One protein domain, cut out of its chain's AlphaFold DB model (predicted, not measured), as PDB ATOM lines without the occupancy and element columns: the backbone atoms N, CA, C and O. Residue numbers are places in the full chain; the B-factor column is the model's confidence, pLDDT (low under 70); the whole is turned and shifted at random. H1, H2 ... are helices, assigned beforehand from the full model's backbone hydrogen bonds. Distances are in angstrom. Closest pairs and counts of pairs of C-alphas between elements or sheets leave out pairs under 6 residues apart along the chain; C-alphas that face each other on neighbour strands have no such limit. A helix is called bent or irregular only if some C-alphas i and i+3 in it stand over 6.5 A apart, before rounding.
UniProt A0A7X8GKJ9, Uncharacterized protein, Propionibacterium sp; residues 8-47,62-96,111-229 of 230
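What this domain is: This is residues 8 to 47, 62 to 96 and 111 to 229 of the 230 residues of an uncharacterized protein of Propionibacterium sp (UniProt A0A7X8GKJ9). What is the main picture? It is a rod of helices: H2, H4, H5 and H6 make an up-and-down bundle, each running against the one before, and the bent longest helix H1 packs on H2 and H4, with its residues 40 to 47 sticking out. What is it built of? The printed part has 194 residues with six named helices, H1 to H6 in order, and no named strand, all helix. How spread is it? It is only just loose, close to compact, with a radius of gyration of the C-alphas of 19.7 A and spans of 75 by 33 by 32 A.

Where its parts are: Where is H1? Assigned as one helix by its hydrogen bonds, residues 8 to 47, H1 is bent: C-alphas 24 and 27 are 6.6 A apart. Arm H1a, residues 8 to 24, starts at C-alpha 8 (-11.151, 3.687, 13.845) and spans 24.1 A; H1b, residues 27 to 47, spans 29.8 A. And the others? H2 is residues 62 to 95, 50.2 A; H3 112 to 120, 12.1 A; H4 127 to 149, 32.5 A; H5 152 to 188, 52.7 A. H6, residues 197 to 227, 43.7 A, ends at C-alpha 227 (-21.431, -22.283, 34.875) and is only just irregular, with C-alphas 218 and 221 6.9 A apart.

How they stand to each other: What does H1 touch? Residues 17 to 22 of H1a touch H2, closest C-alphas Pro 21 and Ala 78, 4.9 A. Residues 28 to 36 of H1b touch H4, closest C-alphas Asp 36 and Leu 148, 6.6 A, at a shallow tilt of 6 degrees. How do the others sit? H2 touches H4, closest C-alphas Phe 88 and Ala 129, 4.8 A, and H3, closest C-alphas Ser 86 and Phe 119, 4.9 A. H4 and H5 form a helical hairpin, as do H5 and H6, whose closest C-alphas, Ala 166 and Gly 214, are 4.0 A apart. Are the backbones helical? Each O i to N i+4 pair is within hydrogen-bond range in H1b, H2, H3 and H4, against 12 of 13 in H1a, 31 of 33 in H5 and 22 of 27 in H6.

The domain as a whole: Where are the cuts? Residues 48 to 61 and 97 to 110 are not printed, with C-alpha gaps of 19.4 A and 15.3 A. Which links are long? Of the links printed whole, H4 to H5 is tight, and H3 to H4 and H5 to H6 are short. Where is confidence low? The pLDDT is under 70 at 14 residues, among them 43 to 47.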
ATOM      1  N   ASN A   8      -9.937   4.308  14.374       83.19
ATOM      2  CA  ASN A   8     -11.151   3.687  13.845       83.19
ATOM      3  C   ASN A   8     -10.852   2.353  13.153       83.19
ATOM      4  O   ASN A   8     -11.537   1.370  13.409       83.19
ATOM      5  N   SER A   9      -9.798   2.285  12.334       79.06
ATOM      6  CA  SER A   9      -9.408   1.037  11.666       79.06
ATOM      7  C   SER A   9      -8.980  -0.051  12.659       79.06
ATOM      8  O   SER A   9      -9.330  -1.219  12.482       79.06
ATOM      9  N   VAL A  10      -8.298   0.330  13.745       79.88
ATOM     10  CA  VAL A  10      -7.916  -0.582  14.835       79.88
ATOM     11  C   VAL A  10      -9.159  -1.107  15.550       79.88
ATOM     12  O   VAL A  10      -9.291  -2.318  15.736       79.88
ATOM     13  N   LEU A  11     -10.100  -0.223  15.898       83.38
ATOM     14  CA  LEU A  11     -11.349  -0.599  16.560       83.38
ATOM     15  C   LEU A  11     -12.180  -1.550  15.694       83.38
ATOM     16  O   LEU A  11     -12.555  -2.624  16.162       83.38
ATOM     17  N   THR A  12     -12.433  -1.202  14.430       84.88
ATOM     18  CA  THR A  12     -13.221  -2.040  13.515       84.88
ATOM     19  C   THR A  12     -12.576  -3.407  13.315       84.88
ATOM     20  O   THR A  12     -13.265  -4.422  13.384       84.88
ATOM     21  N   SER A  13     -11.253  -3.457  13.143       83.06
ATOM     22  CA  SER A  13     -10.532  -4.723  12.970       83.06
ATOM     23  C   SER A  13     -10.583  -5.582  14.234       83.06
ATOM     24  O   SER A  13     -10.764  -6.789  14.143       83.06
ATOM     25  N   THR A  14     -10.514  -4.969  15.419       83.94
ATOM     26  CA  THR A  14     -10.639  -5.677  16.705       83.94
ATOM     27  C   THR A  14     -12.054  -6.224  16.912       83.94
ATOM     28  O   THR A  14     -12.231  -7.361  17.352       83.94
ATOM     29  N   LEU A  15     -13.076  -5.434  16.564       87.19
ATOM     30  CA  LEU A  15     -14.474  -5.852  16.641       87.19
ATOM     31  C   LEU A  15     -14.769  -7.005  15.684       87.19
ATOM     32  O   LEU A  15     -15.478  -7.926  16.068       87.19
ATOM     33  N   LEU A  16     -14.212  -6.991  14.473       87.06
ATOM     34  CA  LEU A  16     -14.333  -8.109  13.536       87.06
ATOM     35  C   LEU A  16     -13.566  -9.339  14.032       87.06
ATOM     36  O   LEU A  16     -14.110 -10.443  14.024       87.06
ATOM     37  N   TRP A  17     -12.342  -9.136  14.520       88.62
ATOM     38  CA  TRP A  17     -11.479 -10.186  15.054       88.62
ATOM     39  C   TRP A  17     -12.176 -11.010  16.147       88.62
ATOM     40  O   TRP A  17     -12.196 -12.239  16.076       88.62
ATOM     41  N   LEU A  18     -12.819 -10.341  17.110       90.81
ATOM     42  CA  LEU A  18     -13.582 -10.999  18.176       90.81
ATOM     43  C   LEU A  18     -15.013 -11.370  17.748       90.81
ATOM     44  O   LEU A  18     -15.554 -12.393  18.169       90.81
ATOM     45  N   GLY A  19     -15.641 -10.532  16.926       87.38
ATOM     46  CA  GLY A  19     -17.048 -10.630  16.552       87.38
ATOM     47  C   GLY A  19     -17.366 -11.844  15.687       87.38
ATOM     48  O   GLY A  19     -18.409 -12.461  15.879       87.38
ATOM     49  N   VAL A  20     -16.466 -12.237  14.781       88.69
ATOM     50  CA  VAL A  20     -16.655 -13.421  13.923       88.69
ATOM     51  C   VAL A  20     -16.842 -14.706  14.747       88.69
ATOM     52  O   VAL A  20     -17.896 -15.337  14.624       88.69
ATOM     53  N   PRO A  21     -15.904 -15.106  15.630       89.94
ATOM     54  CA  PRO A  21     -16.106 -16.288  16.459       89.94
ATOM     55  C   PRO A  21     -17.251 -16.114  17.455       89.94
ATOM     56  O   PRO A  21     -17.953 -17.081  17.741       89.94
ATOM     57  N   PHE A  22     -17.485 -14.895  17.952       91.50
ATOM     58  CA  PHE A  22     -18.614 -14.620  18.837       91.50
ATOM     59  C   PHE A  22     -19.956 -14.943  18.171       91.50
ATOM     60  O   PHE A  22     -20.767 -15.659  18.755       91.50
ATOM     61  N   LEU A  23     -20.182 -14.475  16.939       91.88
ATOM     62  CA  LEU A  23     -21.423 -14.719  16.198       91.88
ATOM     63  C   LEU A  23     -21.636 -16.203  15.875       91.88
ATOM     64  O   LEU A  23     -22.776 -16.658  15.859       91.88
ATOM     65  N   LEU A  24     -20.558 -16.963  15.671       89.69
ATOM     66  CA  LEU A  24     -20.627 -18.414  15.470       89.69
ATOM     67  C   LEU A  24     -20.946 -19.167  16.767       89.69
ATOM     68  O   LEU A  24     -21.744 -20.104  16.770       89.69
ATOM     69  N   LEU A  25     -20.340 -18.759  17.882       90.56
ATOM     70  CA  LEU A  25     -20.491 -19.425  19.175       90.56
ATOM     71  C   LEU A  25     -21.772 -19.032  19.916       90.56
ATOM     72  O   LEU A  25     -22.237 -19.807  20.750       90.56
ATOM     73  N   LEU A  26     -22.350 -17.863  19.633       90.25
ATOM     74  CA  LEU A  26     -23.592 -17.383  20.242       90.25
ATOM     75  C   LEU A  26     -24.751 -18.393  20.096       90.25
ATOM     76  O   LEU A  26     -25.273 -18.818  21.131       90.25
ATOM     77  N   PRO A  27     -25.154 -18.834  18.882       89.88
ATOM     78  CA  PRO A  27     -26.254 -19.790  18.735       89.88
ATOM     79  C   PRO A  27     -25.929 -21.142  19.380       89.88
ATOM     80  O   PRO A  27     -26.800 -21.768  19.978       89.88
ATOM     81  N   ILE A  28     -24.666 -21.570  19.333       89.12
ATOM     82  CA  ILE A  28     -24.208 -22.823  19.943       89.12
ATOM     83  C   ILE A  28     -24.380 -22.770  21.464       89.12
ATOM     84  O   ILE A  28     -24.987 -23.660  22.060       89.12
ATOM     85  N   ASN A  29     -23.879 -21.714  22.107       87.75
ATOM     86  CA  ASN A  29     -24.003 -21.544  23.554       87.75
ATOM     87  C   ASN A  29     -25.460 -21.354  23.980       87.75
ATOM     88  O   ASN A  29     -25.840 -21.841  25.041       87.75
ATOM     89  N   PHE A  30     -26.292 -20.731  23.142       87.31
ATOM     90  CA  PHE A  30     -27.727 -20.634  23.390       87.31
ATOM     91  C   PHE A  30     -28.404 -22.014  23.454       87.31
ATOM     92  O   PHE A  30     -29.206 -22.260  24.354       87.31
ATOM     93  N   VAL A  31     -28.033 -22.952  22.574       87.81
ATOM     94  CA  VAL A  31     -28.524 -24.342  22.629       87.81
ATOM     95  C   VAL A  31     -28.097 -25.036  23.925       87.81
ATOM     96  O   VAL A  31     -28.914 -25.700  24.564       87.81
ATOM     97  N   PHE A  32     -26.843 -24.866  24.353       85.69
ATOM     98  CA  PHE A  32     -26.365 -25.439  25.617       85.69
ATOM     99  C   PHE A  32     -27.078 -24.848  26.836       85.69
ATOM    100  O   PHE A  32     -27.455 -25.592  27.741       85.69
ATOM    101  N   TRP A  33     -27.306 -23.536  26.834       83.50
ATOM    102  CA  TRP A  33     -28.061 -22.843  27.873       83.50
ATOM    103  C   TRP A  33     -29.510 -23.340  27.956       83.50
ATOM    104  O   TRP A  33     -29.993 -23.640  29.048       83.50
ATOM    105  N   LEU A  34     -30.183 -23.512  26.810       84.06
ATOM    106  CA  LEU A  34     -31.519 -24.113  26.751       84.06
ATOM    107  C   LEU A  34     -31.519 -25.550  27.284       84.06
ATOM    108  O   LEU A  34     -32.400 -25.917  28.061       84.06
ATOM    109  N   GLY A  35     -30.536 -26.363  26.890       80.00
ATOM    110  CA  GLY A  35     -30.414 -27.747  27.348       80.00
ATOM    111  C   GLY A  35     -30.272 -27.860  28.866       80.00
ATOM    112  O   GLY A  35     -30.888 -28.732  29.482       80.00
ATOM    113  N   ASP A  36     -29.506 -26.957  29.474       79.94
ATOM    114  CA  ASP A  36     -29.352 -26.885  30.925       79.94
ATOM    115  C   ASP A  36     -30.654 -26.433  31.607       79.94
ATOM    116  O   ASP A  36     -31.117 -27.062  32.558       79.94
ATOM    117  N   TRP A  37     -31.341 -25.438  31.035       76.69
ATOM    118  CA  TRP A  37     -32.664 -24.992  31.488       76.69
ATOM    119  C   TRP A  37     -33.716 -26.099  31.470       76.69
ATOM    120  O   TRP A  37     -34.446 -26.268  32.446       76.69
ATOM    121  N   PHE A  38     -33.804 -26.884  30.393       77.62
ATOM    122  CA  PHE A  38     -34.755 -27.997  30.312       77.62
ATOM    123  C   PHE A  38     -34.487 -29.053  31.386       77.62
ATOM    124  O   PHE A  38     -35.428 -29.581  31.980       77.62
ATOM    125  N   ARG A  39     -33.216 -29.334  31.685       72.88
ATOM    126  CA  ARG A  39     -32.840 -30.261  32.761       72.88
ATOM    127  C   ARG A  39     -33.127 -29.688  34.139       72.88
ATOM    128  O   ARG A  39     -33.651 -30.408  34.991       72.88
ATOM    129  N   ALA A  40     -32.839 -28.409  34.354       70.06
ATOM    130  CA  ALA A  40     -33.201 -27.704  35.576       70.06
ATOM    131  C   ALA A  40     -34.721 -27.738  35.785       70.06
ATOM    132  O   ALA A  40     -35.171 -28.051  36.881       70.06
ATOM    133  N   LEU A  41     -35.515 -27.543  34.726       71.31
ATOM    134  CA  LEU A  41     -36.975 -27.620  34.764       71.31
ATOM    135  C   LEU A  41     -37.483 -29.043  35.050       71.31
ATOM    136  O   LEU A  41     -38.415 -29.208  35.828       71.31
ATOM    137  N   GLN A  42     -36.877 -30.077  34.459       71.25
ATOM    138  CA  GLN A  42     -37.220 -31.479  34.745       71.25
ATOM    139  C   GLN A  42     -36.899 -31.851  36.195       71.25
ATOM    140  O   GLN A  42     -37.726 -32.443  36.884       71.25
ATOM    141  N   THR A  43     -35.726 -31.448  36.681       67.81
ATOM    142  CA  THR A  43     -35.299 -31.685  38.066       67.81
ATOM    143  C   THR A  43     -36.182 -30.906  39.038       67.81
ATOM    144  O   THR A  43     -36.626 -31.459  40.038       67.81
ATOM    145  N   ALA A  44     -36.511 -29.655  38.707       66.50
ATOM    146  CA  ALA A  44     -37.428 -28.821  39.468       66.50
ATOM    147  C   ALA A  44     -38.847 -29.377  39.445       66.50
ATOM    148  O   ALA A  44     -39.487 -29.324  40.475       66.50
ATOM    149  N   ARG A  45     -39.340 -29.951  38.341       66.56
ATOM    150  CA  ARG A  45     -40.648 -30.621  38.279       66.56
ATOM    151  C   ARG A  45     -40.674 -31.857  39.177       66.56
ATOM    152  O   ARG A  45     -41.622 -32.024  39.934       66.56
ATOM    153  N   ASN A  46     -39.615 -32.664  39.152       65.06
ATOM    154  CA  ASN A  46     -39.465 -33.823  40.036       65.06
ATOM    155  C   ASN A  46     -39.350 -33.404  41.514       65.06
ATOM    156  O   ASN A  46     -39.892 -34.073  42.388       65.06
ATOM    157  N   ALA A  47     -38.698 -32.273  41.794       59.22
ATOM    158  CA  ALA A  47     -38.577 -31.701  43.133       59.22
ATOM    159  C   ALA A  47     -39.832 -30.927  43.583       59.22
ATOM    160  O   ALA A  47     -40.134 -30.925  44.764       59.22
ATOM    161  N   VAL A  62     -30.505 -13.484  40.945       52.88
ATOM    162  CA  VAL A  62     -29.773 -14.617  40.353       52.88
ATOM    163  C   VAL A  62     -29.699 -14.492  38.824       52.88
ATOM    164  O   VAL A  62     -28.678 -14.827  38.226       52.88
ATOM    165  N   SER A  63     -30.729 -13.913  38.198       57.00
ATOM    166  CA  SER A  63     -30.845 -13.755  36.740       57.00
ATOM    167  C   SER A  63     -29.698 -12.936  36.121       57.00
ATOM    168  O   SER A  63     -28.983 -13.425  35.241       57.00
ATOM    169  N   ASN A  64     -29.447 -11.723  36.629       59.78
ATOM    170  CA  ASN A  64     -28.433 -10.836  36.046       59.78
ATOM    171  C   ASN A  64     -27.007 -11.381  36.209       59.78
ATOM    172  O   ASN A  64     -26.180 -11.233  35.311       59.78
ATOM    173  N   GLN A  65     -26.709 -12.064  37.319       71.38
ATOM    174  CA  GLN A  65     -25.384 -12.649  37.528       71.38
ATOM    175  C   GLN A  65     -25.124 -13.846  36.610       71.38
ATOM    176  O   GLN A  65     -23.989 -14.042  36.178       71.38
ATOM    177  N   ILE A  66     -26.148 -14.645  36.300       76.69
ATOM    178  CA  ILE A  66     -26.019 -15.782  35.383       76.69
ATOM    179  C   ILE A  66     -25.774 -15.284  33.957       76.69
ATOM    180  O   ILE A  66     -24.825 -15.738  33.320       76.69
ATOM    181  N   LEU A  67     -26.547 -14.305  33.478       78.44
ATOM    182  CA  LEU A  67     -26.372 -13.749  32.129       78.44
ATOM    183  C   LEU A  67     -24.981 -13.140  31.928       78.44
ATOM    184  O   LEU A  67     -24.330 -13.415  30.922       78.44
ATOM    185  N   VAL A  68     -24.479 -12.382  32.907       84.75
ATOM    186  CA  VAL A  68     -23.123 -11.814  32.852       84.75
ATOM    187  C   VAL A  68     -22.062 -12.919  32.826       84.75
ATOM    188  O   VAL A  68     -21.116 -12.840  32.043       84.75
ATOM    189  N   LYS A  69     -22.216 -13.982  33.626       86.62
ATOM    190  CA  LYS A  69     -21.288 -15.126  33.606       86.62
ATOM    191  C   LYS A  69     -21.270 -15.820  32.241       86.62
ATOM    192  O   LYS A  69     -20.182 -16.117  31.747       86.62
ATOM    193  N   TRP A  70     -22.434 -16.025  31.622       86.00
ATOM    194  CA  TRP A  70     -22.556 -16.587  30.271       86.00
ATOM    195  C   TRP A  70     -21.940 -15.678  29.208       86.00
ATOM    196  O   TRP A  70     -21.193 -16.162  28.361       86.00
ATOM    197  N   ALA A  71     -22.180 -14.369  29.282       88.38
ATOM    198  CA  ALA A  71     -21.600 -13.401  28.355       88.38
ATOM    199  C   ALA A  71     -20.067 -13.394  28.433       88.38
ATOM    200  O   ALA A  71     -19.396 -13.505  27.409       88.38
ATOM    201  N   ILE A  72     -19.496 -13.343  29.643       90.81
ATOM    202  CA  ILE A  72     -18.039 -13.400  29.821       90.81
ATOM    203  C   ILE A  72     -17.491 -14.738  29.320       90.81
ATOM    204  O   ILE A  72     -16.440 -14.773  28.684       90.81
ATOM    205  N   TYR A  73     -18.187 -15.842  29.597       92.38
ATOM    206  CA  TYR A  73     -17.779 -17.157  29.122       92.38
ATOM    207  C   TYR A  73     -17.746 -17.219  27.589       92.38
ATOM    208  O   TYR A  73     -16.728 -17.613  27.024       92.38
ATOM    209  N   LEU A  74     -18.792 -16.733  26.919       92.75
ATOM    210  CA  LEU A  74     -18.862 -16.649  25.461       92.75
ATOM    211  C   LEU A  74     -17.750 -15.764  24.878       92.75
ATOM    212  O   LEU A  74     -17.103 -16.157  23.911       92.75
ATOM    213  N   ILE A  75     -17.475 -14.608  25.492       92.88
ATOM    214  CA  ILE A  75     -16.371 -13.724  25.082       92.88
ATOM    215  C   ILE A  75     -15.026 -14.446  25.200       92.88
ATOM    216  O   ILE A  75     -14.198 -14.336  24.301       92.88
ATOM    217  N   MET A  76     -14.800 -15.217  26.267       94.56
ATOM    218  CA  MET A  76     -13.564 -15.991  26.429       94.56
ATOM    219  C   MET A  76     -13.415 -17.085  25.372       94.56
ATOM    220  O   MET A  76     -12.318 -17.280  24.855       94.56
ATOM    221  N   GLN A  77     -14.502 -17.787  25.040       94.38
ATOM    222  CA  GLN A  77     -14.494 -18.782  23.970       94.38
ATOM    223  C   GLN A  77     -14.189 -18.134  22.611       94.38
ATOM    224  O   GLN A  77     -13.351 -18.634  21.860       94.38
ATOM    225  N   ALA A  78     -14.819 -16.990  22.328       94.06
ATOM    226  CA  ALA A  78     -14.596 -16.238  21.101       94.06
ATOM    227  C   ALA A  78     -13.156 -15.718  21.001       94.06
ATOM    228  O   ALA A  78     -12.509 -15.890  19.970       94.06
ATOM    229  N   ALA A  79     -12.628 -15.158  22.093       94.06
ATOM    230  CA  ALA A  79     -11.252 -14.690  22.174       94.06
ATOM    231  C   ALA A  79     -10.251 -15.831  21.963       94.06
ATOM    232  O   ALA A  79      -9.268 -15.645  21.254       94.06
ATOM    233  N   LEU A  80     -10.508 -17.021  22.519       95.25
ATOM    234  CA  LEU A  80      -9.634 -18.172  22.297       95.25
ATOM    235  C   LEU A  80      -9.611 -18.575  20.819       95.25
ATOM    236  O   LEU A  80      -8.532 -18.740  20.256       95.25
ATOM    237  N   ALA A  81     -10.779 -18.720  20.188       94.19
ATOM    238  CA  ALA A  81     -10.863 -19.082  18.774       94.19
ATOM    239  C   ALA A  81     -10.149 -18.055  17.879       94.19
ATOM    240  O   ALA A  81      -9.405 -18.439  16.976       94.19
ATOM    241  N   ALA A  82     -10.307 -16.764  18.188       92.81
ATOM    242  CA  ALA A  82      -9.619 -15.682  17.497       92.81
ATOM    243  C   ALA A  82      -8.093 -15.760  17.681       92.81
ATOM    244  O   ALA A  82      -7.355 -15.754  16.702       92.81
ATOM    245  N   ILE A  83      -7.611 -15.923  18.921       93.44
ATOM    246  CA  ILE A  83      -6.179 -16.049  19.239       93.44
ATOM    247  C   ILE A  83      -5.550 -17.251  18.528       93.44
ATOM    248  O   ILE A  83      -4.451 -17.129  17.985       93.44
ATOM    249  N   VAL A  84      -6.222 -18.406  18.515       93.25
ATOM    250  CA  VAL A  84      -5.705 -19.603  17.840       93.25
ATOM    251  C   VAL A  84      -5.588 -19.351  16.340       93.25
ATOM    252  O   VAL A  84      -4.514 -19.564  15.781       93.25
ATOM    253  N   TYR A  85      -6.640 -18.831  15.700       92.00
ATOM    254  CA  TYR A  85      -6.589 -18.495  14.276       92.00
ATOM    255  C   TYR A  85      -5.442 -17.522  13.965       92.00
ATOM    256  O   TYR A  85      -4.608 -17.811  13.107       92.00
ATOM    257  N   SER A  86      -5.339 -16.422  14.717       90.31
ATOM    258  CA  SER A  86      -4.282 -15.420  14.548       90.31
ATOM    259  C   SER A  86      -2.883 -15.997  14.756       90.31
ATOM    260  O   SER A  86      -1.964 -15.621  14.038       90.31
ATOM    261  N   SER A  87      -2.706 -16.930  15.698       90.31
ATOM    262  CA  SER A  87      -1.412 -17.583  15.946       90.31
ATOM    263  C   SER A  87      -0.969 -18.418  14.747       90.31
ATOM    264  O   SER A  87       0.165 -18.303  14.291       90.31
ATOM    265  N   PHE A  88      -1.868 -19.244  14.207       89.50
ATOM    266  CA  PHE A  88      -1.558 -20.088  13.052       89.50
ATOM    267  C   PHE A  88      -1.365 -19.275  11.774       89.50
ATOM    268  O   PHE A  88      -0.471 -19.583  10.988       89.50
ATOM    269  N   ARG A  89      -2.150 -18.212  11.594       87.75
ATOM    270  CA  ARG A  89      -1.978 -17.268  10.489       87.75
ATOM    271  C   ARG A  89      -0.642 -16.532  10.578       87.75
ATOM    272  O   ARG A  89       0.090 -16.474   9.595       87.75
ATOM    273  N   LEU A  90      -0.281 -16.025  11.758       85.25
ATOM    274  CA  LEU A  90       1.002 -15.355  11.969       85.25
ATOM    275  C   LEU A  90       2.180 -16.312  11.730       85.25
ATOM    276  O   LEU A  90       3.139 -15.934  11.062       85.25
ATOM    277  N   ALA A  91       2.090 -17.560  12.203       84.81
ATOM    278  CA  ALA A  91       3.084 -18.592  11.904       84.81
ATOM    279  C   ALA A  91       3.194 -18.872  10.397       84.81
ATOM    280  O   ALA A  91       4.301 -18.961   9.873       84.81
ATOM    281  N   GLY A  92       2.060 -18.976   9.696       80.06
ATOM    282  CA  GLY A  92       2.023 -19.147   8.244       80.06
ATOM    283  C   GLY A  92       2.717 -17.995   7.519       80.06
ATOM    284  O   GLY A  92       3.618 -18.223   6.715       80.06
ATOM    285  N   ALA A  93       2.391 -16.758   7.887       76.56
ATOM    286  CA  ALA A  93       2.985 -15.562   7.305       76.56
ATOM    287  C   ALA A  93       4.508 -15.469   7.547       76.56
ATOM    288  O   ALA A  93       5.240 -14.965   6.697       76.56
ATOM    289  N   MET A  94       5.018 -16.010   8.661       76.31
ATOM    290  CA  MET A  94       6.462 -16.108   8.922       76.31
ATOM    291  C   MET A  94       7.197 -17.104   8.017       76.31
ATOM    292  O   MET A  94       8.407 -16.975   7.831       76.31
ATOM    293  N   MET A  95       6.489 -18.072   7.437       73.00
ATOM    294  CA  MET A  95       7.071 -19.079   6.545       73.00
ATOM    295  C   MET A  95       7.065 -18.650   5.071       73.00
ATOM    296  O   MET A  95       7.807 -19.216   4.268       73.00
ATOM    297  N   VAL A  96       6.260 -17.648   4.704       69.88
ATOM    298  CA  VAL A  96       6.150 -17.148   3.326       69.88
ATOM    299  C   VAL A  96       7.264 -16.140   3.036       69.88
ATOM    300  O   VAL A  96       7.468 -15.188   3.788       69.88
ATOM    301  N   THR A 111       6.493  -4.300   8.921       67.19
ATOM    302  CA  THR A 111       5.787  -3.137   9.468       67.19
ATOM    303  C   THR A 111       4.717  -3.530  10.489       67.19
ATOM    304  O   THR A 111       4.102  -4.595  10.428       67.19
ATOM    305  N   TRP A 112       4.452  -2.639  11.449       68.06
ATOM    306  CA  TRP A 112       3.389  -2.828  12.444       68.06
ATOM    307  C   TRP A 112       2.004  -3.029  11.809       68.06
ATOM    308  O   TRP A 112       1.187  -3.796  12.315       68.06
ATOM    309  N   SER A 113       1.736  -2.359  10.687       69.62
ATOM    310  CA  SER A 113       0.492  -2.501   9.932       69.62
ATOM    311  C   SER A 113       0.330  -3.909   9.352       69.62
ATOM    312  O   SER A 113      -0.754  -4.479   9.464       69.62
ATOM    313  N   GLU A 114       1.394  -4.509   8.812       72.62
ATOM    314  CA  GLU A 114       1.387  -5.895   8.320       72.62
ATOM    315  C   GLU A 114       1.181  -6.910   9.449       72.62
ATOM    316  O   GLU A 114       0.404  -7.853   9.290       72.62
ATOM    317  N   LEU A 115       1.819  -6.710  10.608       75.44
ATOM    318  CA  LEU A 115       1.580  -7.528  11.803       75.44
ATOM    319  C   LEU A 115       0.113  -7.474  12.226       75.44
ATOM    320  O   LEU A 115      -0.539  -8.502  12.401       75.44
ATOM    321  N   TRP A 116      -0.402  -6.258  12.384       76.88
ATOM    322  CA  TRP A 116      -1.753  -6.017  12.861       76.88
ATOM    323  C   TRP A 116      -2.804  -6.584  11.904       76.88
ATOM    324  O   TRP A 116      -3.798  -7.175  12.334       76.88
ATOM    325  N   PHE A 117      -2.566  -6.462  10.601       75.44
ATOM    326  CA  PHE A 117      -3.431  -7.016   9.569       75.44
ATOM    327  C   PHE A 117      -3.446  -8.547   9.592       75.44
ATOM    328  O   PHE A 117      -4.520  -9.147   9.586       75.44
ATOM    329  N   ASN A 118      -2.273  -9.181   9.683       75.12
ATOM    330  CA  ASN A 118      -2.176 -10.639   9.787       75.12
ATOM    331  C   ASN A 118      -2.766 -11.178  11.093       75.12
ATOM    332  O   ASN A 118      -3.229 -12.313  11.142       75.12
ATOM    333  N   PHE A 119      -2.788 -10.366  12.146       78.25
ATOM    334  CA  PHE A 119      -3.413 -10.733  13.407       78.25
ATOM    335  C   PHE A 119      -4.945 -10.626  13.361       78.25
ATOM    336  O   PHE A 119      -5.633 -11.532  13.823       78.25
ATOM    337  N   THR A 120      -5.495  -9.529  12.833       78.94
ATOM    338  CA  THR A 120      -6.928  -9.202  12.978       78.94
ATOM    339  C   THR A 120      -7.822  -9.703  11.852       78.94
ATOM    340  O   THR A 120      -9.031  -9.846  12.049       78.94
ATOM    341  N   ARG A 121      -7.272  -9.944  10.661       79.31
ATOM    342  CA  ARG A 121      -8.078 -10.302   9.497       79.31
ATOM    343  C   ARG A 121      -8.377 -11.795   9.486       79.31
ATOM    344  O   ARG A 121      -7.516 -12.605   9.811       79.31
ATOM    345  N   TYR A 122      -9.576 -12.152   9.038       75.06
ATOM    346  CA  TYR A 122      -9.895 -13.502   8.589       75.06
ATOM    347  C   TYR A 122      -9.871 -13.522   7.063       75.06
ATOM    348  O   TYR A 122     -10.604 -12.779   6.411       75.06
ATOM    349  N   ASP A 123      -9.037 -14.370   6.484       70.25
ATOM    350  CA  ASP A 123      -9.119 -14.767   5.087       70.25
ATOM    351  C   ASP A 123      -9.098 -16.296   5.018       70.25
ATOM    352  O   ASP A 123      -8.383 -16.983   5.745       70.25
ATOM    353  N   GLY A 124      -9.952 -16.870   4.174       63.50
ATOM    354  CA  GLY A 124     -10.027 -18.325   3.997       63.50
ATOM    355  C   GLY A 124      -8.823 -18.911   3.251       63.50
ATOM    356  O   GLY A 124      -8.923 -20.016   2.734       63.50
ATOM    357  N   ILE A 125      -7.735 -18.146   3.131       70.19
ATOM    358  CA  ILE A 125      -6.585 -18.435   2.274       70.19
ATOM    359  C   ILE A 125      -5.578 -19.323   3.010       70.19
ATOM    360  O   ILE A 125      -4.967 -20.173   2.373       70.19
ATOM    361  N   ASP A 126      -5.460 -19.195   4.337       78.31
ATOM    362  CA  ASP A 126      -4.570 -20.026   5.153       78.31
ATOM    363  C   ASP A 126      -5.292 -21.282   5.673       78.31
ATOM    364  O   ASP A 126      -5.982 -21.227   6.703       78.31
ATOM    365  N   PRO A 127      -5.133 -22.454   5.017       85.00
ATOM    366  CA  PRO A 127      -5.888 -23.654   5.366       85.00
ATOM    367  C   PRO A 127      -5.591 -24.124   6.792       85.00
ATOM    368  O   PRO A 127      -6.489 -24.601   7.479       85.00
ATOM    369  N   LEU A 128      -4.354 -23.945   7.263       87.38
ATOM    370  CA  LEU A 128      -3.950 -24.346   8.607       87.38
ATOM    371  C   LEU A 128      -4.616 -23.480   9.687       87.38
ATOM    372  O   LEU A 128      -5.096 -24.013  10.686       87.38
ATOM    373  N   ALA A 129      -4.710 -22.164   9.471       88.31
ATOM    374  CA  ALA A 129      -5.387 -21.256  10.394       88.31
ATOM    375  C   ALA A 129      -6.890 -21.558  10.462       88.31
ATOM    376  O   ALA A 129      -7.463 -21.642  11.549       88.31
ATOM    377  N   VAL A 130      -7.516 -21.817   9.308       89.94
ATOM    378  CA  VAL A 130      -8.929 -22.216   9.222       89.94
ATOM    379  C   VAL A 130      -9.175 -23.560   9.918       89.94
ATOM    380  O   VAL A 130     -10.128 -23.688  10.688       89.94
ATOM    381  N   GLN A 131      -8.317 -24.560   9.706       92.12
ATOM    382  CA  GLN A 131      -8.427 -25.857  10.381       92.12
ATOM    383  C   GLN A 131      -8.266 -25.727  11.900       92.12
ATOM    384  O   GLN A 131      -9.073 -26.280  12.646       92.12
ATOM    385  N   ALA A 132      -7.276 -24.961  12.365       91.75
ATOM    386  CA  ALA A 132      -7.058 -24.715  13.788       91.75
ATOM    387  C   ALA A 132      -8.241 -23.978  14.436       91.75
ATOM    388  O   ALA A 132      -8.645 -24.304  15.556       91.75
ATOM    389  N   PHE A 133      -8.847 -23.031  13.716       92.62
ATOM    390  CA  PHE A 133     -10.068 -22.356  14.144       92.62
ATOM    391  C   PHE A 133     -11.221 -23.344  14.331       92.62
ATOM    392  O   PHE A 133     -11.778 -23.433  15.424       92.62
ATOM    393  N   TRP A 134     -11.543 -24.146  13.311       93.81
ATOM    394  CA  TRP A 134     -12.634 -25.121  13.401       93.81
ATOM    395  C   TRP A 134     -12.383 -26.200  14.449       93.81
ATOM    396  O   TRP A 134     -13.308 -26.575  15.169       93.81
ATOM    397  N   PHE A 135     -11.137 -26.652  14.594       93.88
ATOM    398  CA  PHE A 135     -10.746 -27.554  15.672       93.88
ATOM    399  C   PHE A 135     -11.016 -26.927  17.044       93.88
ATOM    400  O   PHE A 135     -11.588 -27.577  17.920       93.88
ATOM    401  N   THR A 136     -10.679 -25.647  17.218       94.88
ATOM    402  CA  THR A 136     -10.934 -24.912  18.465       94.88
ATOM    403  C   THR A 136     -12.428 -24.793  18.743       94.88
ATOM    404  O   THR A 136     -12.857 -25.070  19.860       94.88
ATOM    405  N   ILE A 137     -13.243 -24.463  17.735       94.31
ATOM    406  CA  ILE A 137     -14.708 -24.442  17.865       94.31
ATOM    407  C   ILE A 137     -15.240 -25.828  18.265       94.31
ATOM    408  O   ILE A 137     -16.021 -25.936  19.209       94.31
ATOM    409  N   GLY A 138     -14.776 -26.897  17.611       93.00
ATOM    410  CA  GLY A 138     -15.145 -28.273  17.949       93.00
ATOM    411  C   GLY A 138     -14.778 -28.655  19.386       93.00
ATOM    412  O   GLY A 138     -15.597 -29.224  20.108       93.00
ATOM    413  N   TRP A 139     -13.580 -28.281  19.842       94.44
ATOM    414  CA  TRP A 139     -13.148 -28.493  21.223       94.44
ATOM    415  C   TRP A 139     -14.007 -27.708  22.226       94.44
ATOM    416  O   TRP A 139     -14.429 -28.271  23.235       94.44
ATOM    417  N   LEU A 140     -14.342 -26.446  21.939       94.19
ATOM    418  CA  LEU A 140     -15.223 -25.625  22.781       94.19
ATOM    419  C   LEU A 140     -16.623 -26.243  22.928       94.19
ATOM    420  O   LEU A 140     -17.165 -26.302  24.033       94.19
ATOM    421  N   ILE A 141     -17.182 -26.765  21.831       92.88
ATOM    422  CA  ILE A 141     -18.442 -27.521  21.840       92.88
ATOM    423  C   ILE A 141     -18.306 -28.771  22.716       92.88
ATOM    424  O   ILE A 141     -19.180 -29.036  23.541       92.88
ATOM    425  N   ALA A 142     -17.209 -29.521  22.575       92.56
ATOM    426  CA  ALA A 142     -16.960 -30.724  23.362       92.56
ATOM    427  C   ALA A 142     -16.854 -30.423  24.867       92.56
ATOM    428  O   ALA A 142     -17.412 -31.169  25.671       92.56
ATOM    429  N   VAL A 143     -16.211 -29.316  25.256       91.62
ATOM    430  CA  VAL A 143     -16.156 -28.849  26.654       91.62
ATOM    431  C   VAL A 143     -17.564 -28.549  27.173       91.62
ATOM    432  O   VAL A 143     -17.961 -29.087  28.209       91.62
ATOM    433  N   ASN A 144     -18.347 -27.749  26.444       91.56
ATOM    434  CA  ASN A 144     -19.724 -27.425  26.825       91.56
ATOM    435  C   ASN A 144     -20.584 -28.685  26.983       91.56
ATOM    436  O   ASN A 144     -21.286 -28.852  27.979       91.56
ATOM    437  N   PHE A 145     -20.479 -29.613  26.034       90.00
ATOM    438  CA  PHE A 145     -21.207 -30.874  26.067       90.00
ATOM    439  C   PHE A 145     -20.787 -31.771  27.238       90.00
ATOM    440  O   PHE A 145     -21.643 -32.333  27.923       90.00
ATOM    441  N   ALA A 146     -19.484 -31.877  27.517       89.94
ATOM    442  CA  ALA A 146     -18.959 -32.654  28.636       89.94
ATOM    443  C   ALA A 146     -19.539 -32.182  29.979       89.94
ATOM    444  O   ALA A 146     -19.927 -33.004  30.817       89.94
ATOM    445  N   HIS A 147     -19.642 -30.862  30.155       88.12
ATOM    446  CA  HIS A 147     -20.225 -30.256  31.347       88.12
ATOM    447  C   HIS A 147     -21.748 -30.364  31.387       88.12
ATOM    448  O   HIS A 147     -22.280 -30.709  32.441       88.12
ATOM    449  N   LEU A 148     -22.434 -30.193  30.253       87.56
ATOM    450  CA  LEU A 148     -23.875 -30.419  30.158       87.56
ATOM    451  C   LEU A 148     -24.223 -31.850  30.595       87.56
ATOM    452  O   LEU A 148     -25.087 -32.046  31.442       87.56
ATOM    453  N   VAL A 149     -23.533 -32.871  30.074       87.88
ATOM    454  CA  VAL A 149     -23.785 -34.295  30.385       87.88
ATOM    455  C   VAL A 149     -23.223 -34.722  31.752       87.88
ATOM    456  O   VAL A 149     -23.547 -35.805  32.232       87.88
ATOM    457  N   LYS A 150     -22.425 -33.878  32.422       84.56
ATOM    458  CA  LYS A 150     -21.745 -34.179  33.700       84.56
ATOM    459  C   LYS A 150     -20.868 -35.441  33.641       84.56
ATOM    460  O   LYS A 150     -20.634 -36.102  34.654       84.56
ATOM    461  N   SER A 151     -20.347 -35.771  32.457       88.19
ATOM    462  CA  SER A 151     -19.487 -36.941  32.266       88.19
ATOM    463  C   SER A 151     -18.066 -36.637  32.732       88.19
ATOM    464  O   SER A 151     -17.342 -35.868  32.098       88.19
ATOM    465  N   LYS A 152     -17.638 -37.272  33.832       87.69
ATOM    466  CA  LYS A 152     -16.280 -37.108  34.383       87.69
ATOM    467  C   LYS A 152     -15.196 -37.459  33.362       87.69
ATOM    468  O   LYS A 152     -14.185 -36.769  33.294       87.69
ATOM    469  N   LEU A 153     -15.433 -38.490  32.551       89.25
ATOM    470  CA  LEU A 153     -14.488 -38.954  31.538       89.25
ATOM    471  C   LEU A 153     -14.332 -37.931  30.403       89.25
ATOM    472  O   LEU A 153     -13.209 -37.585  30.055       89.25
ATOM    473  N   LEU A 154     -15.433 -37.363  29.893       88.06
ATOM    474  CA  LEU A 154     -15.360 -36.317  28.861       88.06
ATOM    475  C   LEU A 154     -14.708 -35.032  29.386       88.06
ATOM    476  O   LEU A 154     -13.942 -34.396  28.664       88.06
ATOM    477  N   ILE A 155     -14.960 -34.671  30.648       90.00
ATOM    478  CA  ILE A 155     -14.303 -33.525  31.293       90.00
ATOM    479  C   ILE A 155     -12.794 -33.778  31.415       90.00
ATOM    480  O   ILE A 155     -11.996 -32.880  31.166       90.00
ATOM    481  N   GLN A 156     -12.373 -34.997  31.761       88.56
ATOM    482  CA  GLN A 156     -10.950 -35.334  31.860       88.56
ATOM    483  C   GLN A 156     -10.263 -35.338  30.492       88.56
ATOM    484  O   GLN A 156      -9.201 -34.732  30.357       88.56
ATOM    485  N   ILE A 157     -10.884 -35.953  29.481       89.81
ATOM    486  CA  ILE A 157     -10.351 -36.022  28.111       89.81
ATOM    487  C   ILE A 157     -10.221 -34.631  27.494       89.81
ATOM    488  O   ILE A 157      -9.266 -34.377  26.771       89.81
ATOM    489  N   THR A 158     -11.150 -33.717  27.775       88.00
ATOM    490  CA  THR A 158     -11.077 -32.348  27.240       88.00
ATOM    491  C   THR A 158     -10.071 -31.479  27.995       88.00
ATOM    492  O   THR A 158      -9.415 -30.641  27.376       88.00
ATOM    493  N   ARG A 159      -9.914 -31.692  29.310       89.25
ATOM    494  CA  ARG A 159      -9.053 -30.885  30.191       89.25
ATOM    495  C   ARG A 159      -7.572 -31.247  30.126       89.25
ATOM    496  O   ARG A 159      -6.741 -30.348  30.145       89.25
ATOM    497  N   TRP A 160      -7.216 -32.529  30.077       88.62
ATOM    498  CA  TRP A 160      -5.805 -32.945  30.112       88.62
ATOM    499  C   TRP A 160      -4.986 -32.380  28.937       88.62
ATOM    500  O   TRP A 160      -3.990 -31.691  29.181       88.62
ATOM    501  N   PRO A 161      -5.417 -32.572  27.674       87.38
ATOM    502  CA  PRO A 161      -4.725 -32.010  26.520       87.38
ATOM    503  C   PRO A 161      -4.675 -30.483  26.568       87.38
ATOM    504  O   PRO A 161      -3.637 -29.901  26.269       87.38
ATOM    505  N   SER A 162      -5.754 -29.821  27.004       89.75
ATOM    506  CA  SER A 162      -5.783 -28.358  27.069       89.75
ATOM    507  C   SER A 162      -4.806 -27.811  28.108       89.75
ATOM    508  O   SER A 162      -4.141 -26.813  27.845       89.75
ATOM    509  N   THR A 163      -4.659 -28.479  29.259       88.50
ATOM    510  CA  THR A 163      -3.659 -28.096  30.268       88.50
ATOM    511  C   THR A 163      -2.231 -28.312  29.788       88.50
ATOM    512  O   THR A 163      -1.379 -27.464  30.043       88.50
ATOM    513  N   LEU A 164      -1.973 -29.397  29.051       91.94
ATOM    514  CA  LEU A 164      -0.658 -29.656  28.470       91.94
ATOM    515  C   LEU A 164      -0.299 -28.588  27.430       91.94
ATOM    516  O   LEU A 164       0.770 -27.991  27.510       91.94
ATOM    517  N   ILE A 165      -1.211 -28.299  26.497       92.56
ATOM    518  CA  ILE A 165      -1.006 -27.261  25.478       92.56
ATOM    519  C   ILE A 165      -0.822 -25.895  26.146       92.56
ATOM    520  O   ILE A 165       0.103 -25.173  25.796       92.56
ATOM    521  N   ALA A 166      -1.632 -25.558  27.152       92.25
ATOM    522  CA  ALA A 166      -1.486 -24.306  27.891       92.25
ATOM    523  C   ALA A 166      -0.114 -24.182  28.575       92.25
ATOM    524  O   ALA A 166       0.486 -23.107  28.544       92.25
ATOM    525  N   ALA A 167       0.406 -25.270  29.151       92.88
ATOM    526  CA  ALA A 167       1.743 -25.290  29.738       92.88
ATOM    527  C   ALA A 167       2.832 -25.074  28.675       92.88
ATOM    528  O   ALA A 167       3.734 -24.263  28.882       92.88
ATOM    529  N   LEU A 168       2.716 -25.731  27.516       94.19
ATOM    530  CA  LEU A 168       3.631 -25.532  26.389       94.19
ATOM    531  C   LEU A 168       3.579 -24.095  25.857       94.19
ATOM    532  O   LEU A 168       4.627 -23.509  25.596       94.19
ATOM    533  N   CYS A 169       2.391 -23.495  25.758       93.44
ATOM    534  CA  CYS A 169       2.240 -22.085  25.407       93.44
ATOM    535  C   CYS A 169       2.926 -21.174  26.433       93.44
ATOM    536  O   CYS A 169       3.624 -20.245  26.041       93.44
ATOM    537  N   GLY A 170       2.781 -21.456  27.731       91.94
ATOM    538  CA  GLY A 170       3.460 -20.707  28.791       91.94
ATOM    539  C   GLY A 170       4.985 -20.783  28.683       91.94
ATOM    540  O   GLY A 170       5.655 -19.753  28.702       91.94
ATOM    541  N   LEU A 171       5.534 -21.987  28.492       93.19
ATOM    542  CA  LEU A 171       6.973 -22.188  28.283       93.19
ATOM    543  C   LEU A 171       7.465 -21.493  27.007       93.19
ATOM    544  O   LEU A 171       8.495 -20.823  27.029       93.19
ATOM    545  N   GLY A 172       6.702 -21.601  25.917       92.12
ATOM    546  CA  GLY A 172       6.991 -20.926  24.655       92.12
ATOM    547  C   GLY A 172       6.992 -19.404  24.797       92.12
ATOM    548  O   GLY A 172       7.922 -18.754  24.332       92.12
ATOM    549  N   ALA A 173       6.013 -18.832  25.502       91.94
ATOM    550  CA  ALA A 173       5.948 -17.397  25.766       91.94
ATOM    551  C   ALA A 173       7.172 -16.911  26.555       91.94
ATOM    552  O   ALA A 173       7.751 -15.883  26.218       91.94
ATOM    553  N   VAL A 174       7.612 -17.664  27.569       92.56
ATOM    554  CA  VAL A 174       8.820 -17.325  28.340       92.56
ATOM    555  C   VAL A 174      10.070 -17.391  27.461       92.56
ATOM    556  O   VAL A 174      10.864 -16.450  27.464       92.56
ATOM    557  N   ALA A 175      10.233 -18.459  26.676       91.94
ATOM    558  CA  ALA A 175      11.383 -18.627  25.791       91.94
ATOM    559  C   ALA A 175      11.462 -17.511  24.736       91.94
ATOM    560  O   ALA A 175      12.498 -16.868  24.579       91.94
ATOM    561  N   ILE A 176      10.347 -17.225  24.060       89.94
ATOM    562  CA  ILE A 176      10.241 -16.153  23.060       89.94
ATOM    563  C   ILE A 176      10.455 -14.782  23.706       89.94
ATOM    564  O   ILE A 176      11.142 -13.941  23.132       89.94
ATOM    565  N   GLY A 177       9.921 -14.553  24.907       89.69
ATOM    566  CA  GLY A 177      10.131 -13.315  25.653       89.69
ATOM    567  C   GLY A 177      11.603 -13.080  25.989       89.69
ATOM    568  O   GLY A 177      12.107 -11.975  25.790       89.69
ATOM    569  N   ALA A 178      12.320 -14.122  26.417       91.19
ATOM    570  CA  ALA A 178      13.757 -14.046  26.670       91.19
ATOM    571  C   ALA A 178      14.543 -13.696  25.393       91.19
ATOM    572  O   ALA A 178      15.383 -12.799  25.422       91.19
ATOM    573  N   VAL A 179      14.221 -14.334  24.261       87.88
ATOM    574  CA  VAL A 179      14.828 -14.008  22.958       87.88
ATOM    575  C   VAL A 179      14.508 -12.570  22.543       87.88
ATOM    576  O   VAL A 179      15.401 -11.843  22.120       87.88
ATOM    577  N   GLY A 180      13.267 -12.115  22.727       85.88
ATOM    578  CA  GLY A 180      12.866 -10.739  22.438       85.88
ATOM    579  C   GLY A 180      13.657  -9.704  23.243       85.88
ATOM    580  O   GLY A 180      14.056  -8.678  22.694       85.88
ATOM    581  N   LEU A 181      13.953  -9.987  24.517       87.62
ATOM    582  CA  LEU A 181      14.807  -9.137  25.353       87.62
ATOM    583  C   LEU A 181      16.272  -9.145  24.892       87.62
ATOM    584  O   LEU A 181      16.915  -8.096  24.903       87.62
ATOM    585  N   MET A 182      16.795 -10.292  24.443       86.50
ATOM    586  CA  MET A 182      18.134 -10.367  23.842       86.50
ATOM    587  C   MET A 182      18.209  -9.542  22.553       86.50
ATOM    588  O   MET A 182      19.147  -8.769  22.378       86.50
ATOM    589  N   VAL A 183      17.199  -9.651  21.684       83.88
ATOM    590  CA  VAL A 183      17.095  -8.874  20.439       83.88
ATOM    591  C   VAL A 183      16.979  -7.381  20.726       83.88
ATOM    592  O   VAL A 183      17.651  -6.587  20.073       83.88
ATOM    593  N   LEU A 184      16.186  -6.989  21.726       85.25
ATOM    594  CA  LEU A 184      16.117  -5.600  22.175       85.25
ATOM    595  C   LEU A 184      17.495  -5.112  22.633       85.25
ATOM    596  O   LEU A 184      17.930  -4.049  22.203       85.25
ATOM    597  N   SER A 185      18.204  -5.915  23.436       84.62
ATOM    598  CA  SER A 185      19.555  -5.588  23.901       84.62
ATOM    599  C   SER A 185      20.527  -5.359  22.735       84.62
ATOM    600  O   SER A 185      21.219  -4.340  22.663       84.62
ATOM    601  N   LEU A 186      20.516  -6.277  21.766       82.12
ATOM    602  CA  LEU A 186      21.351  -6.235  20.567       82.12
ATOM    603  C   LEU A 186      21.042  -5.028  19.669       82.12
ATOM    604  O   LEU A 186      21.965  -4.412  19.132       82.12
ATOM    605  N   ALA A 187      19.760  -4.683  19.530       78.69
ATOM    606  CA  ALA A 187      19.305  -3.572  18.703       78.69
ATOM    607  C   ALA A 187      19.588  -2.201  19.339       78.69
ATOM    608  O   ALA A 187      19.963  -1.280  18.620       78.69
ATOM    609  N   THR A 188      19.415  -2.040  20.658       80.62
ATOM    610  CA  THR A 188      19.516  -0.720  21.312       80.62
ATOM    611  C   THR A 188      20.864  -0.441  21.965       80.62
ATOM    612  O   THR A 188      21.276   0.714  22.010       80.62
ATOM    613  N   TRP A 189      21.547  -1.458  22.497       78.62
ATOM    614  CA  TRP A 189      22.801  -1.269  23.244       78.62
ATOM    615  C   TRP A 189      24.029  -1.626  22.416       78.62
ATOM    616  O   TRP A 189      25.031  -0.919  22.470       78.62
ATOM    617  N   MET A 190      23.957  -2.708  21.636       78.31
ATOM    618  CA  MET A 190      25.088  -3.173  20.824       78.31
ATOM    619  C   MET A 190      25.090  -2.621  19.391       78.31
ATOM    620  O   MET A 190      26.064  -2.840  18.677       78.31
ATOM    621  N   ASN A 191      24.030  -1.909  18.976       76.56
ATOM    622  CA  ASN A 191      23.866  -1.314  17.641       76.56
ATOM    623  C   ASN A 191      24.221  -2.277  16.492       76.56
ATOM    624  O   ASN A 191      24.838  -1.883  15.500       76.56
ATOM    625  N   SER A 192      23.858  -3.555  16.632       73.50
ATOM    626  CA  SER A 192      24.157  -4.542  15.598       73.50
ATOM    627  C   SER A 192      23.285  -4.286  14.357       73.50
ATOM    628  O   SER A 192      22.060  -4.224  14.482       73.50
ATOM    629  N   PRO A 193      23.873  -4.183  13.149       70.62
ATOM    630  CA  PRO A 193      23.158  -3.818  11.919       70.62
ATOM    631  C   PRO A 193      22.159  -4.884  11.437       70.62
ATOM    632  O   PRO A 193      21.420  -4.675  10.471       70.62
ATOM    633  N   GLU A 194      22.144  -6.052  12.077       70.44
ATOM    634  CA  GLU A 194      21.244  -7.157  11.753       70.44
ATOM    635  C   GLU A 194      19.930  -7.123  12.541       70.44
ATOM    636  O   GLU A 194      18.957  -7.726  12.096       70.44
ATOM    637  N   TYR A 195      19.869  -6.380  13.653       70.19
ATOM    638  CA  TYR A 195      18.721  -6.367  14.559       70.19
ATOM    639  C   TYR A 195      17.996  -5.021  14.531       70.19
ATOM    640  O   TYR A 195      18.607  -3.957  14.564       70.19
ATOM    641  N   ASN A 196      16.665  -5.071  14.494       73.19
ATOM    642  CA  ASN A 196      15.806  -3.889  14.453       73.19
ATOM    643  C   ASN A 196      14.775  -3.940  15.590       73.19
ATOM    644  O   ASN A 196      14.240  -5.000  15.908       73.19
ATOM    645  N   ILE A 197      14.427  -2.780  16.149       74.19
ATOM    646  CA  ILE A 197      13.342  -2.597  17.127       74.19
ATOM    647  C   ILE A 197      12.010  -3.166  16.600       74.19
ATOM    648  O   ILE A 197      11.218  -3.697  17.376       74.19
ATOM    649  N   GLY A 198      11.782  -3.144  15.281       70.12
ATOM    650  CA  GLY A 198      10.619  -3.784  14.655       70.12
ATOM    651  C   GLY A 198      10.475  -5.276  14.997       70.12
ATOM    652  O   GLY A 198       9.364  -5.734  15.266       70.12
ATOM    653  N   MET A 199      11.584  -6.016  15.111       74.75
ATOM    654  CA  MET A 199      11.576  -7.432  15.507       74.75
ATOM    655  C   MET A 199      11.028  -7.633  16.923       74.75
ATOM    656  O   MET A 199      10.323  -8.604  17.183       74.75
ATOM    657  N   VAL A 200      11.287  -6.694  17.839       79.50
ATOM    658  CA  VAL A 200      10.823  -6.767  19.235       79.50
ATOM    659  C   VAL A 200       9.294  -6.769  19.306       79.50
ATOM    660  O   VAL A 200       8.718  -7.490  20.119       79.50
ATOM    661  N   SER A 201       8.624  -6.030  18.414       79.06
ATOM    662  CA  SER A 201       7.155  -6.002  18.349       79.06
ATOM    663  C   SER A 201       6.550  -7.359  17.960       79.06
ATOM    664  O   SER A 201       5.540  -7.767  18.535       79.06
ATOM    665  N   LEU A 202       7.214  -8.103  17.066       82.62
ATOM    666  CA  LEU A 202       6.819  -9.458  16.677       82.62
ATOM    667  C   LEU A 202       6.962 -10.437  17.852       82.62
ATOM    668  O   LEU A 202       6.033 -11.193  18.137       82.62
ATOM    669  N   TYR A 203       8.087 -10.390  18.576       85.94
ATOM    670  CA  TYR A 203       8.288 -11.215  19.773       85.94
ATOM    671  C   TYR A 203       7.255 -10.896  20.859       85.94
ATOM    672  O   TYR A 203       6.666 -11.811  21.433       85.94
ATOM    673  N   ALA A 204       6.971  -9.613  21.100       86.38
ATOM    674  CA  ALA A 204       5.947  -9.196  22.054       86.38
ATOM    675  C   ALA A 204       4.557  -9.742  21.682       86.38
ATOM    676  O   ALA A 204       3.826 -10.213  22.554       86.38
ATOM    677  N   PHE A 205       4.206  -9.757  20.392       86.12
ATOM    678  CA  PHE A 205       2.953 -10.350  19.925       86.12
ATOM    679  C   PHE A 205       2.870 -11.848  20.178       86.12
ATOM    680  O   PHE A 205       1.839 -12.325  20.644       86.12
ATOM    681  N   TRP A 206       3.950 -12.585  19.929       89.25
ATOM    682  CA  TRP A 206       3.998 -14.013  20.231       89.25
ATOM    683  C   TRP A 206       3.841 -14.301  21.721       89.25
ATOM    684  O   TRP A 206       3.092 -15.204  22.093       89.25
ATOM    685  N   VAL A 207       4.479 -13.505  22.582       92.06
ATOM    686  CA  VAL A 207       4.308 -13.610  24.038       92.06
ATOM    687  C   VAL A 207       2.847 -13.383  24.429       92.06
ATOM    688  O   VAL A 207       2.298 -14.160  25.211       92.06
ATOM    689  N   LEU A 208       2.193 -12.364  23.862       90.88
ATOM    690  CA  LEU A 208       0.782 -12.076  24.129       90.88
ATOM    691  C   LEU A 208      -0.146 -13.179  23.606       90.88
ATOM    692  O   LEU A 208      -1.033 -13.610  24.337       90.88
ATOM    693  N   LEU A 209       0.067 -13.664  22.383       91.12
ATOM    694  CA  LEU A 209      -0.721 -14.736  21.768       91.12
ATOM    695  C   LEU A 209      -0.627 -16.037  22.566       91.12
ATOM    696  O   LEU A 209      -1.650 -16.621  22.922       91.12
ATOM    697  N   LEU A 210       0.591 -16.472  22.890       92.75
ATOM    698  CA  LEU A 210       0.815 -17.704  23.638       92.75
ATOM    699  C   LEU A 210       0.368 -17.569  25.095       92.75
ATOM    700  O   LEU A 210      -0.277 -18.474  25.624       92.75
ATOM    701  N   GLY A 211       0.652 -16.433  25.734       91.56
ATOM    702  CA  GLY A 211       0.238 -16.164  27.109       91.56
ATOM    703  C   GLY A 211      -1.283 -16.099  27.252       91.56
ATOM    704  O   GLY A 211      -1.862 -16.821  28.066       91.56
ATOM    705  N   ALA A 212      -1.950 -15.278  26.435       92.12
ATOM    706  CA  ALA A 212      -3.404 -15.142  26.461       92.12
ATOM    707  C   ALA A 212      -4.101 -16.428  25.993       92.12
ATOM    708  O   ALA A 212      -5.023 -16.896  26.659       92.12
ATOM    709  N   GLY A 213      -3.639 -17.042  24.900       91.44
ATOM    710  CA  GLY A 213      -4.184 -18.297  24.381       91.44
ATOM    711  C   GLY A 213      -4.057 -19.445  25.381       91.44
ATOM    712  O   GLY A 213      -5.048 -20.109  25.685       91.44
ATOM    713  N   GLY A 214      -2.870 -19.627  25.970       91.94
ATOM    714  CA  GLY A 214      -2.631 -20.625  27.012       91.94
ATOM    715  C   GLY A 214      -3.474 -20.378  28.267       91.94
ATOM    716  O   GLY A 214      -4.107 -21.298  28.787       91.94
ATOM    717  N   GLY A 215      -3.566 -19.123  28.720       92.88
ATOM    718  CA  GLY A 215      -4.407 -18.745  29.859       92.88
ATOM    719  C   GLY A 215      -5.898 -19.017  29.623       92.88
ATOM    720  O   GLY A 215      -6.598 -19.519  30.511       92.88
ATOM    721  N   LEU A 216      -6.400 -18.745  28.416       93.75
ATOM    722  CA  LEU A 216      -7.777 -19.061  28.031       93.75
ATOM    723  C   LEU A 216      -8.010 -20.578  27.951       93.75
ATOM    724  O   LEU A 216      -8.973 -21.066  28.543       93.75
ATOM    725  N   LEU A 217      -7.104 -21.338  27.326       91.62
ATOM    726  CA  LEU A 217      -7.174 -22.807  27.256       91.62
ATOM    727  C   LEU A 217      -7.247 -23.466  28.639       91.62
ATOM    728  O   LEU A 217      -8.024 -24.401  28.844       91.62
ATOM    729  N   ALA A 218      -6.474 -22.966  29.605       90.94
ATOM    730  CA  ALA A 218      -6.477 -23.484  30.970       90.94
ATOM    731  C   ALA A 218      -7.739 -23.091  31.762       90.94
ATOM    732  O   ALA A 218      -8.212 -23.853  32.609       90.94
ATOM    733  N   SER A 219      -8.296 -21.904  31.506       92.06
ATOM    734  CA  SER A 219      -9.381 -21.338  32.317       92.06
ATOM    735  C   SER A 219     -10.791 -21.707  31.844       92.06
ATOM    736  O   SER A 219     -11.704 -21.760  32.673       92.06
ATOM    737  N   ILE A 220     -10.985 -21.995  30.552       92.19
ATOM    738  CA  ILE A 220     -12.301 -22.306  29.970       92.19
ATOM    739  C   ILE A 220     -12.960 -23.543  30.607       92.19
ATOM    740  O   ILE A 220     -14.106 -23.405  31.042       92.19
ATOM    741  N   PRO A 221     -12.291 -24.706  30.767       89.19
ATOM    742  CA  PRO A 221     -12.908 -25.871  31.414       89.19
ATOM    743  C   PRO A 221     -13.338 -25.585  32.862       89.19
ATOM    744  O   PRO A 221     -14.444 -25.919  33.277       89.19
ATOM    745  N   GLY A 222     -12.503 -24.877  33.633       85.94
ATOM    746  CA  GLY A 222     -12.830 -24.503  35.014       85.94
ATOM    747  C   GLY A 222     -13.947 -23.456  35.127       85.94
ATOM    748  O   GLY A 222     -14.627 -23.370  36.152       85.94
ATOM    749  N   ARG A 223     -14.165 -22.630  34.096       89.19
ATOM    750  CA  ARG A 223     -15.329 -21.734  34.035       89.19
ATOM    751  C   ARG A 223     -16.595 -22.461  33.612       89.19
ATOM    752  O   ARG A 223     -17.620 -22.217  34.239       89.19
ATOM    753  N   ALA A 224     -16.511 -23.379  32.654       86.38
ATOM    754  CA  ALA A 224     -17.628 -24.238  32.278       86.38
ATOM    755  C   ALA A 224     -18.143 -25.033  33.491       86.38
ATOM    756  O   ALA A 224     -19.336 -25.031  33.772       86.38
ATOM    757  N   GLU A 225     -17.244 -25.603  34.300       86.00
ATOM    758  CA  GLU A 225     -17.617 -26.313  35.531       86.00
ATOM    759  C   GLU A 225     -18.429 -25.450  36.508       86.00
ATOM    760  O   GLU A 225     -19.371 -25.943  37.120       86.00
ATOM    761  N   ARG A 226     -18.090 -24.163  36.648       84.38
ATOM    762  CA  ARG A 226     -18.818 -23.226  37.519       84.38
ATOM    763  C   ARG A 226     -20.159 -22.786  36.938       84.38
ATOM    764  O   ARG A 226     -21.049 -22.441  37.704       84.38
ATOM    765  N   LEU A 227     -20.270 -22.767  35.614       84.62
ATOM    766  CA  LEU A 227     -21.431 -22.283  34.875       84.62
ATOM    767  C   LEU A 227     -22.542 -23.340  34.781       84.62
ATOM    768  O   LEU A 227     -23.700 -23.011  34.963       84.62
ATOM    769  N   PHE A 228     -22.181 -24.607  34.554       79.50
ATOM    770  CA  PHE A 228     -23.124 -25.736  34.445       79.50
ATOM    771  C   PHE A 228     -23.409 -26.435  35.794       79.50
ATOM    772  O   PHE A 228     -24.084 -27.466  35.853       79.50
ATOM    773  N   ARG A 229     -22.825 -25.941  36.895       69.31
ATOM    774  CA  ARG A 229     -23.145 -26.382  38.268       69.31
ATOM    775  C   ARG A 229     -24.048 -25.410  39.028       69.31
ATOM    776  O   ARG A 229     -24.536 -25.810  40.082       69.31
TER     777      ARG A 229